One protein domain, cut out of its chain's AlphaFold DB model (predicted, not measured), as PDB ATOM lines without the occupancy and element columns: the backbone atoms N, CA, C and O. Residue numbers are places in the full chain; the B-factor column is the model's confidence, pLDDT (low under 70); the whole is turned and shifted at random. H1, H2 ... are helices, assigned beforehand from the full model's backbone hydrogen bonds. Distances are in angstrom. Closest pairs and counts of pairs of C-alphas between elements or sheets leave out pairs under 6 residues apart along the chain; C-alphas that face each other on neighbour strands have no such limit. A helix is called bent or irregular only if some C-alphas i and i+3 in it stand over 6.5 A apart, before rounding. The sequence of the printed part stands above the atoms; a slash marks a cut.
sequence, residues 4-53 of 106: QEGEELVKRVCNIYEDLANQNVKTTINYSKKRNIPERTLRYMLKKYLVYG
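AT A GLANCE: This is residues 4 to 53 of the 106 residues of the protein "Hypothetical protein" of Rotaria sp. Silwood2 (UniProt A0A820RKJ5). Three helices pack into a small crossed cluster: H2 and H3 form a helical hairpin opened like a V, and this hairpin lies over one side of the longer helix H1. H3 crosses H1 near H1's middle, at residues 10 to 14, while H2 packs on H1 nearer its last residues, at 13 to 20, and the three helix centres make a triangle. The printed part has 50 residues with three named helices in the order H1, H2, H3 and no named strand; its class is all helix. It is compact, with a radius of gyration of the C-alphas of 9.7 A, and rounded, with spans of 24 by 23 by 17 A.

IN THESE COORDINATES: Start at C-alpha 4, at (45.454, -37.783, -34.331); from there H1 runs through residues 4 to 20, 23.4 A from first to last C-alpha. H1 is neither bent nor irregular, but only just: C-alphas 17 and 20 are 6.1 A apart. After residues 21 to 24, look for C-alpha 25 at (38.149, -15.667, -30.170), where H2 begins; it holds residues 25 to 33 and measures 12.0 A. Residues 34 to 38 then lead to H3, residues 39 to 52, 19.9 A long, which ends at C-alpha 52 at (53.096, -21.074, -30.279). Gly 53 follows it.

HOW THE PARTS SIT: Begin with H1 and look at Tyr 17: its C-alpha is 5.5 A from that of Thr 28, the closest C-alphas of H1 and H2. These two helices touch, with residues 13 to 20 alone on the side of H1. They run opposite ways at a steep tilt of 52 degrees. Go back to Val 10, whose C-alpha is 6.3 A from that of Met 45, the closest C-alphas of H1 and H3. Here H1 touches H3 with residues 10 to 14 alone, and their lines are about perpendicular, at 79 degrees. H2 and H3 also touch, and the C-alphas of Ile 29 and Leu 42 are their closest, at 6.4 A. This pair is a helical hairpin, running opposite ways at a steep tilt of 43 degrees. The packing of the helices is mostly crossed, with no touching pair at a shallow tilt. In the backbones of H1, H2 and H3, every O i to N i+4 pair is within hydrogen-bond range.

THE WHOLE: The two C-alphas farthest apart are those of Lys 34 and Tyr 52, at 26.1 A, while the first and last printed C-alphas, of Gln 4 and Gly 53, are 18.3 A apart. The printed part has no cut, and the links from H1 to H2 and from H2 to H3 are both tight. In the B-factor column the mean pLDDT of the printed part of this model is 89.1, and no printed residue is under 70.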
ATOM      1  N   GLN A   4      45.789 -38.216 -32.974       86.06
ATOM      2  CA  GLN A   4      45.454 -37.783 -34.331       86.06
ATOM      3  C   GLN A   4      44.093 -37.077 -34.374       86.06
ATOM      4  O   GLN A   4      44.010 -35.955 -34.866       86.06
ATOM      5  N   GLU A   5      43.059 -37.658 -33.755       87.88
ATOM      6  CA  GLU A   5      41.740 -37.013 -33.620       87.88
ATOM      7  C   GLU A   5      41.833 -35.648 -32.922       87.88
ATOM      8  O   GLU A   5      41.157 -34.692 -33.306       87.88
ATOM      9  N   GLY A   6      42.688 -35.542 -31.899       86.38
ATOM     10  CA  GLY A   6      42.952 -34.283 -31.215       86.38
ATOM     11  C   GLY A   6      43.594 -33.244 -32.135       86.38
ATOM     12  O   GLY A   6      43.156 -32.096 -32.152       86.38
ATOM     13  N   GLU A   7      44.614 -33.629 -32.903       89.25
ATOM     14  CA  GLU A   7      45.314 -32.745 -33.847       89.25
ATOM     15  C   GLU A   7      44.385 -32.250 -34.953       89.25
ATOM     16  O   GLU A   7      44.369 -31.058 -35.263       89.25
ATOM     17  N   GLU A   8      43.556 -33.135 -35.501       91.25
ATOM     18  CA  GLU A   8      42.541 -32.762 -36.482       91.25
ATOM     19  C   GLU A   8      41.532 -31.765 -35.920       91.25
ATOM     20  O   GLU A   8      41.188 -30.787 -36.587       91.25
ATOM     21  N   LEU A   9      41.063 -31.979 -34.691       91.25
ATOM     22  CA  LEU A   9      40.117 -31.072 -34.055       91.25
ATOM     23  C   LEU A   9      40.747 -29.693 -33.831       91.25
ATOM     24  O   LEU A   9      40.111 -28.683 -34.135       91.25
ATOM     25  N   VAL A  10      42.004 -29.635 -33.372       91.88
ATOM     26  CA  VAL A  10      42.739 -28.368 -33.215       91.88
ATOM     27  C   VAL A  10      42.857 -27.644 -34.554       91.88
ATOM     28  O   VAL A  10      42.559 -26.453 -34.614       91.88
ATOM     29  N   LYS A  11      43.227 -28.355 -35.630       92.69
ATOM     30  CA  LYS A  11      43.307 -27.788 -36.986       92.69
ATOM     31  C   LYS A  11      41.967 -27.208 -37.427       92.69
ATOM     32  O   LYS A  11      41.909 -26.050 -37.819       92.69
ATOM     33  N   ARG A  12      40.871 -27.957 -37.271       91.12
ATOM     34  CA  ARG A  12      39.521 -27.476 -37.618       91.12
ATOM     35  C   ARG A  12      39.151 -26.203 -36.851       91.12
ATOM     36  O   ARG A  12      38.618 -25.277 -37.448       91.12
ATOM     37  N   VAL A  13      39.436 -26.142 -35.549       91.50
ATOM     38  CA  VAL A  13      39.152 -24.956 -34.717       91.50
ATOM     39  C   VAL A  13      40.000 -23.752 -35.136       91.50
ATOM     40  O   VAL A  13      39.485 -22.637 -35.155       91.50
ATOM     41  N   CYS A  14      41.271 -23.961 -35.488       90.38
ATOM     42  CA  CYS A  14      42.160 -22.879 -35.918       90.38
ATOM     43  C   CYS A  14      41.795 -22.359 -37.316       90.38
ATOM     44  O   CYS A  14      41.737 -21.152 -37.498       90.38
ATOM     45  N   ASN A  15      41.407 -23.228 -38.253       91.06
ATOM     46  CA  ASN A  15      40.905 -22.786 -39.559       91.06
ATOM     47  C   ASN A  15      39.622 -21.950 -39.408       91.06
ATOM     48  O   ASN A  15      39.469 -20.916 -40.040       91.06
ATOM     49  N   ILE A  16      38.709 -22.334 -38.502       89.69
ATOM     50  CA  ILE A  16      37.518 -21.517 -38.198       89.69
ATOM     51  C   ILE A  16      37.923 -20.153 -37.620       89.69
ATOM     52  O   ILE A  16      37.295 -19.143 -37.933       89.69
ATOM     53  N   TYR A  17      38.946 -20.122 -36.766       89.75
ATOM     54  CA  TYR A  17      39.460 -18.884 -36.187       89.75
ATOM     55  C   TYR A  17      40.012 -17.930 -37.255       89.75
ATOM     56  O   TYR A  17      39.745 -16.730 -37.187       89.75
ATOM     57  N   GLU A  18      40.745 -18.455 -38.237       88.81
ATOM     58  CA  GLU A  18      41.359 -17.667 -39.309       88.81
ATOM     59  C   GLU A  18      40.354 -17.257 -40.388       88.81
ATOM     60  O   GLU A  18      40.221 -16.065 -40.655       88.81
ATOM     61  N   ASP A  19      39.602 -18.212 -40.938       86.12
ATOM     62  CA  ASP A  19      38.774 -17.998 -42.130       86.12
ATOM     63  C   ASP A  19      37.395 -17.411 -41.801       86.12
ATOM     64  O   ASP A  19      36.911 -16.492 -42.458       86.12
ATOM     65  N   LEU A  20      36.717 -17.972 -40.795       78.12
ATOM     66  CA  LEU A  20      35.304 -17.676 -40.517       78.12
ATOM     67  C   LEU A  20      35.126 -16.590 -39.462       78.12
ATOM     68  O   LEU A  20      34.141 -15.852 -39.474       78.12
ATOM     69  N   ALA A  21      36.035 -16.536 -38.495       75.25
ATOM     70  CA  ALA A  21      35.913 -15.663 -37.342       75.25
ATOM     71  C   ALA A  21      36.759 -14.390 -37.446       75.25
ATOM     72  O   ALA A  21      36.708 -13.600 -36.501       75.25
ATOM     73  N   ASN A  22      37.516 -14.184 -38.534       83.50
ATOM     74  CA  ASN A  22      38.439 -13.055 -38.713       83.50
ATOM     75  C   ASN A  22      39.298 -12.811 -37.460       83.50
ATOM     76  O   ASN A  22      39.375 -11.696 -36.948       83.50
ATOM     77  N   GLN A  23      39.879 -13.881 -36.909       81.19
ATOM     78  CA  GLN A  23      40.710 -13.856 -35.702       81.19
ATOM     79  C   GLN A  23      39.985 -13.427 -34.410       81.19
ATOM     80  O   GLN A  23      40.606 -13.053 -33.413       81.19
ATOM     81  N   ASN A  24      38.654 -13.514 -34.360       90.06
ATOM     82  CA  ASN A  24      37.901 -13.241 -33.142       90.06
ATOM     83  C   ASN A  24      37.673 -14.523 -32.317       90.06
ATOM     84  O   ASN A  24      36.992 -15.478 -32.706       90.06
ATOM     85  N   VAL A  25      38.228 -14.531 -31.103       88.50
ATOM     86  CA  VAL A  25      38.149 -15.667 -30.170       88.50
ATOM     87  C   VAL A  25      36.707 -15.954 -29.734       88.50
ATOM     88  O   VAL A  25      36.316 -17.116 -29.626       88.50
ATOM     89  N   LYS A  26      35.889 -14.921 -29.489       89.75
ATOM     90  CA  LYS A  26      34.526 -15.094 -28.953       89.75
ATOM     91  C   LYS A  26      33.599 -15.763 -29.966       89.75
ATOM     92  O   LYS A  26      32.866 -16.686 -29.614       89.75
ATOM     93  N   THR A  27      33.649 -15.326 -31.220       89.00
ATOM     94  CA  THR A  27      32.860 -15.903 -32.320       89.00
ATOM     95  C   THR A  27      33.275 -17.346 -32.595       89.00
ATOM     96  O   THR A  27      32.410 -18.215 -32.688       89.00
ATOM     97  N   THR A  28      34.582 -17.627 -32.598       89.75
ATOM     98  CA  THR A  28      35.120 -18.990 -32.755       89.75
ATOM     99  C   THR A  28      34.625 -19.938 -31.661       89.75
ATOM    100  O   THR A  28      34.195 -21.060 -31.947       89.75
ATOM    101  N   ILE A  29      34.644 -19.485 -30.400       90.56
ATOM    102  CA  ILE A  29      34.146 -20.266 -29.260       90.56
ATOM    103  C   ILE A  29      32.646 -20.521 -29.405       90.56
ATOM    104  O   ILE A  29      32.219 -21.665 -29.283       90.56
ATOM    105  N   ASN A  30      31.849 -19.494 -29.706       89.31
ATOM    106  CA  ASN A  30      30.399 -19.633 -29.851       89.31
ATOM    107  C   ASN A  30      30.021 -20.589 -30.988       89.31
ATOM    108  O   ASN A  30      29.122 -21.413 -30.825       89.31
ATOM    109  N   TYR A  31      30.727 -20.520 -32.117       88.25
ATOM    110  CA  TYR A  31      30.524 -21.427 -33.243       88.25
ATOM    111  C   TYR A  31      30.875 -22.874 -32.879       88.25
ATOM    112  O   TYR A  31      30.089 -23.793 -33.104       88.25
ATOM    113  N   SER A  32      32.033 -23.084 -32.256       87.00
ATOM    114  CA  SER A  32      32.526 -24.425 -31.927       87.00
ATOM    115  C   SER A  32      31.778 -25.062 -30.749       87.00
ATOM    116  O   SER A  32      31.634 -26.282 -30.690       87.00
ATOM    117  N   LYS A  33      31.217 -24.244 -29.849       88.62
ATOM    118  CA  LYS A  33      30.332 -24.685 -28.762       88.62
ATOM    119  C   LYS A  33      29.042 -25.308 -29.300       88.62
ATOM    120  O   LYS A  33      28.595 -26.312 -28.757       88.62
ATOM    121  N   LYS A  34      28.501 -24.799 -30.419       87.88
ATOM    122  CA  LYS A  34      27.356 -25.417 -31.125       87.88
ATOM    123  C   LYS A  34      27.670 -26.811 -31.682       87.88
ATOM    124  O   LYS A  34      26.753 -27.572 -31.957       87.88
ATOM    125  N   ARG A  35      28.954 -27.159 -31.829       85.75
ATOM    126  CA  ARG A  35      29.429 -28.480 -32.272       85.75
ATOM    127  C   ARG A  35      29.795 -29.406 -31.102       85.75
ATOM    128  O   ARG A  35      30.555 -30.349 -31.290       85.75
ATOM    129  N   ASN A  36      29.280 -29.130 -29.900       89.31
ATOM    130  CA  ASN A  36      29.493 -29.917 -28.679       89.31
ATOM    131  C   ASN A  36      30.959 -30.026 -28.219       89.31
ATOM    132  O   ASN A  36      31.316 -30.947 -27.485       89.31
ATOM    133  N   ILE A  37      31.821 -29.079 -28.604       88.38
ATOM    134  CA  ILE A  37      33.193 -29.020 -28.087       88.38
ATOM    135  C   ILE A  37      33.193 -28.217 -26.776       88.38
ATOM    136  O   ILE A  37      32.717 -27.076 -26.764       88.38
ATOM    137  N   PRO A  38      33.744 -28.754 -25.669       91.62
ATOM    138  CA  PRO A  38      33.785 -28.039 -24.400       91.62
ATOM    139  C   PRO A  38      34.548 -26.715 -24.497       91.62
ATOM    140  O   PRO A  38      35.659 -26.645 -25.024       91.62
ATOM    141  N   GLU A  39      33.990 -25.665 -23.899       90.69
ATOM    142  CA  GLU A  39      34.560 -24.314 -23.943       90.69
ATOM    143  C   GLU A  39      35.986 -24.247 -23.370       90.69
ATOM    144  O   GLU A  39      36.853 -23.569 -23.923       90.69
ATOM    145  N   ARG A  40      36.260 -25.003 -22.298       91.69
ATOM    146  CA  ARG A  40      37.603 -25.117 -21.706       91.69
ATOM    147  C   ARG A  40      38.626 -25.627 -22.723       91.69
ATOM    148  O   ARG A  40      39.735 -25.103 -22.787       91.69
ATOM    149  N   THR A  41      38.240 -26.620 -23.518       90.75
ATOM    150  CA  THR A  41      39.079 -27.215 -24.561       90.75
ATOM    151  C   THR A  41      39.346 -26.208 -25.673       90.75
ATOM    152  O   THR A  41      40.499 -26.000 -26.038       90.75
ATOM    153  N   LEU A  42      38.312 -25.502 -26.139       92.06
ATOM    154  CA  LEU A  42      38.441 -24.459 -27.163       92.06
ATOM    155  C   LEU A  42      39.381 -23.332 -26.724       92.06
ATOM    156  O   LEU A  42      40.294 -22.962 -27.457       92.06
ATOM    157  N   ARG A  43      39.209 -22.828 -25.495       92.62
ATOM    158  CA  ARG A  43      40.085 -21.795 -24.922       92.62
ATOM    159  C   ARG A  43      41.531 -22.268 -24.825       92.62
ATOM    160  O   ARG A  43      42.439 -21.497 -25.120       92.62
ATOM    161  N   TYR A  44      41.752 -23.519 -24.424       91.69
ATOM    162  CA  TYR A  44      43.091 -24.102 -24.365       91.69
ATOM    163  C   TYR A  44      43.743 -24.185 -25.752       91.69
ATOM    164  O   TYR A  44      44.888 -23.762 -25.909       91.69
ATOM    165  N   MET A  45      43.010 -24.673 -26.756       91.56
ATOM    166  CA  MET A  45      43.500 -24.810 -28.132       91.56
ATOM    167  C   MET A  45      43.854 -23.459 -28.746       91.56
ATOM    168  O   MET A  45      44.966 -23.294 -29.238       91.56
ATOM    169  N   LEU A  46      42.960 -22.474 -28.632       92.06
ATOM    170  CA  LEU A  46      43.203 -21.126 -29.144       92.06
ATOM    171  C   LEU A  46      44.353 -20.437 -28.409       92.06
ATOM    172  O   LEU A  46      45.219 -19.856 -29.047       92.06
ATOM    173  N   LYS A  47      44.430 -20.549 -27.075       92.94
ATOM    174  CA  LYS A  47      45.557 -19.988 -26.315       92.94
ATOM    175  C   LYS A  47      46.888 -20.588 -26.766       92.94
ATOM    176  O   LYS A  47      47.860 -19.863 -26.927       92.94
ATOM    177  N   LYS A  48      46.937 -21.906 -26.961       90.88
ATOM    178  CA  LYS A  48      48.132 -22.591 -27.459       90.88
ATOM    179  C   LYS A  48      48.497 -22.102 -28.864       90.88
ATOM    180  O   LYS A  48      49.663 -21.800 -29.095       90.88
ATOM    181  N   TYR A  49      47.513 -21.985 -29.754       90.88
ATOM    182  CA  TYR A  49      47.714 -21.482 -31.109       90.88
ATOM    183  C   TYR A  49      48.272 -20.054 -31.112       90.88
ATOM    184  O   TYR A  49      49.279 -19.794 -31.752       90.88
ATOM    185  N   LEU A  50      47.705 -19.161 -30.299       90.50
ATOM    186  CA  LEU A  50      48.160 -17.773 -30.175       90.50
ATOM    187  C   LEU A  50      49.579 -17.639 -29.605       90.50
ATOM    188  O   LEU A  50      50.293 -16.709 -29.958       90.50
ATOM    189  N   VAL A  51      49.988 -18.540 -28.705       91.62
ATOM    190  CA  VAL A  51      51.318 -18.488 -28.072       91.62
ATOM    191  C   VAL A  51      52.397 -19.126 -28.947       91.62
ATOM    192  O   VAL A  51      53.515 -18.622 -28.994       91.62
ATOM    193  N   TYR A  52      52.092 -20.251 -29.596       88.62
ATOM    194  CA  TYR A  52      53.096 -21.074 -30.279       88.62
ATOM    195  C   TYR A  52      52.954 -21.104 -31.802       88.62
ATOM    196  O   TYR A  52      53.818 -21.682 -32.453       88.62
ATOM    197  N   GLY A  53      51.872 -20.565 -32.371       88.06
ATOM    198  CA  GLY A  53      51.602 -20.587 -33.812       88.06
ATOM    199  C   GLY A  53      51.436 -21.992 -34.399       88.06
ATOM    200  O   GLY A  53      51.628 -22.184 -35.592       88.06
TER     201      GLY A  53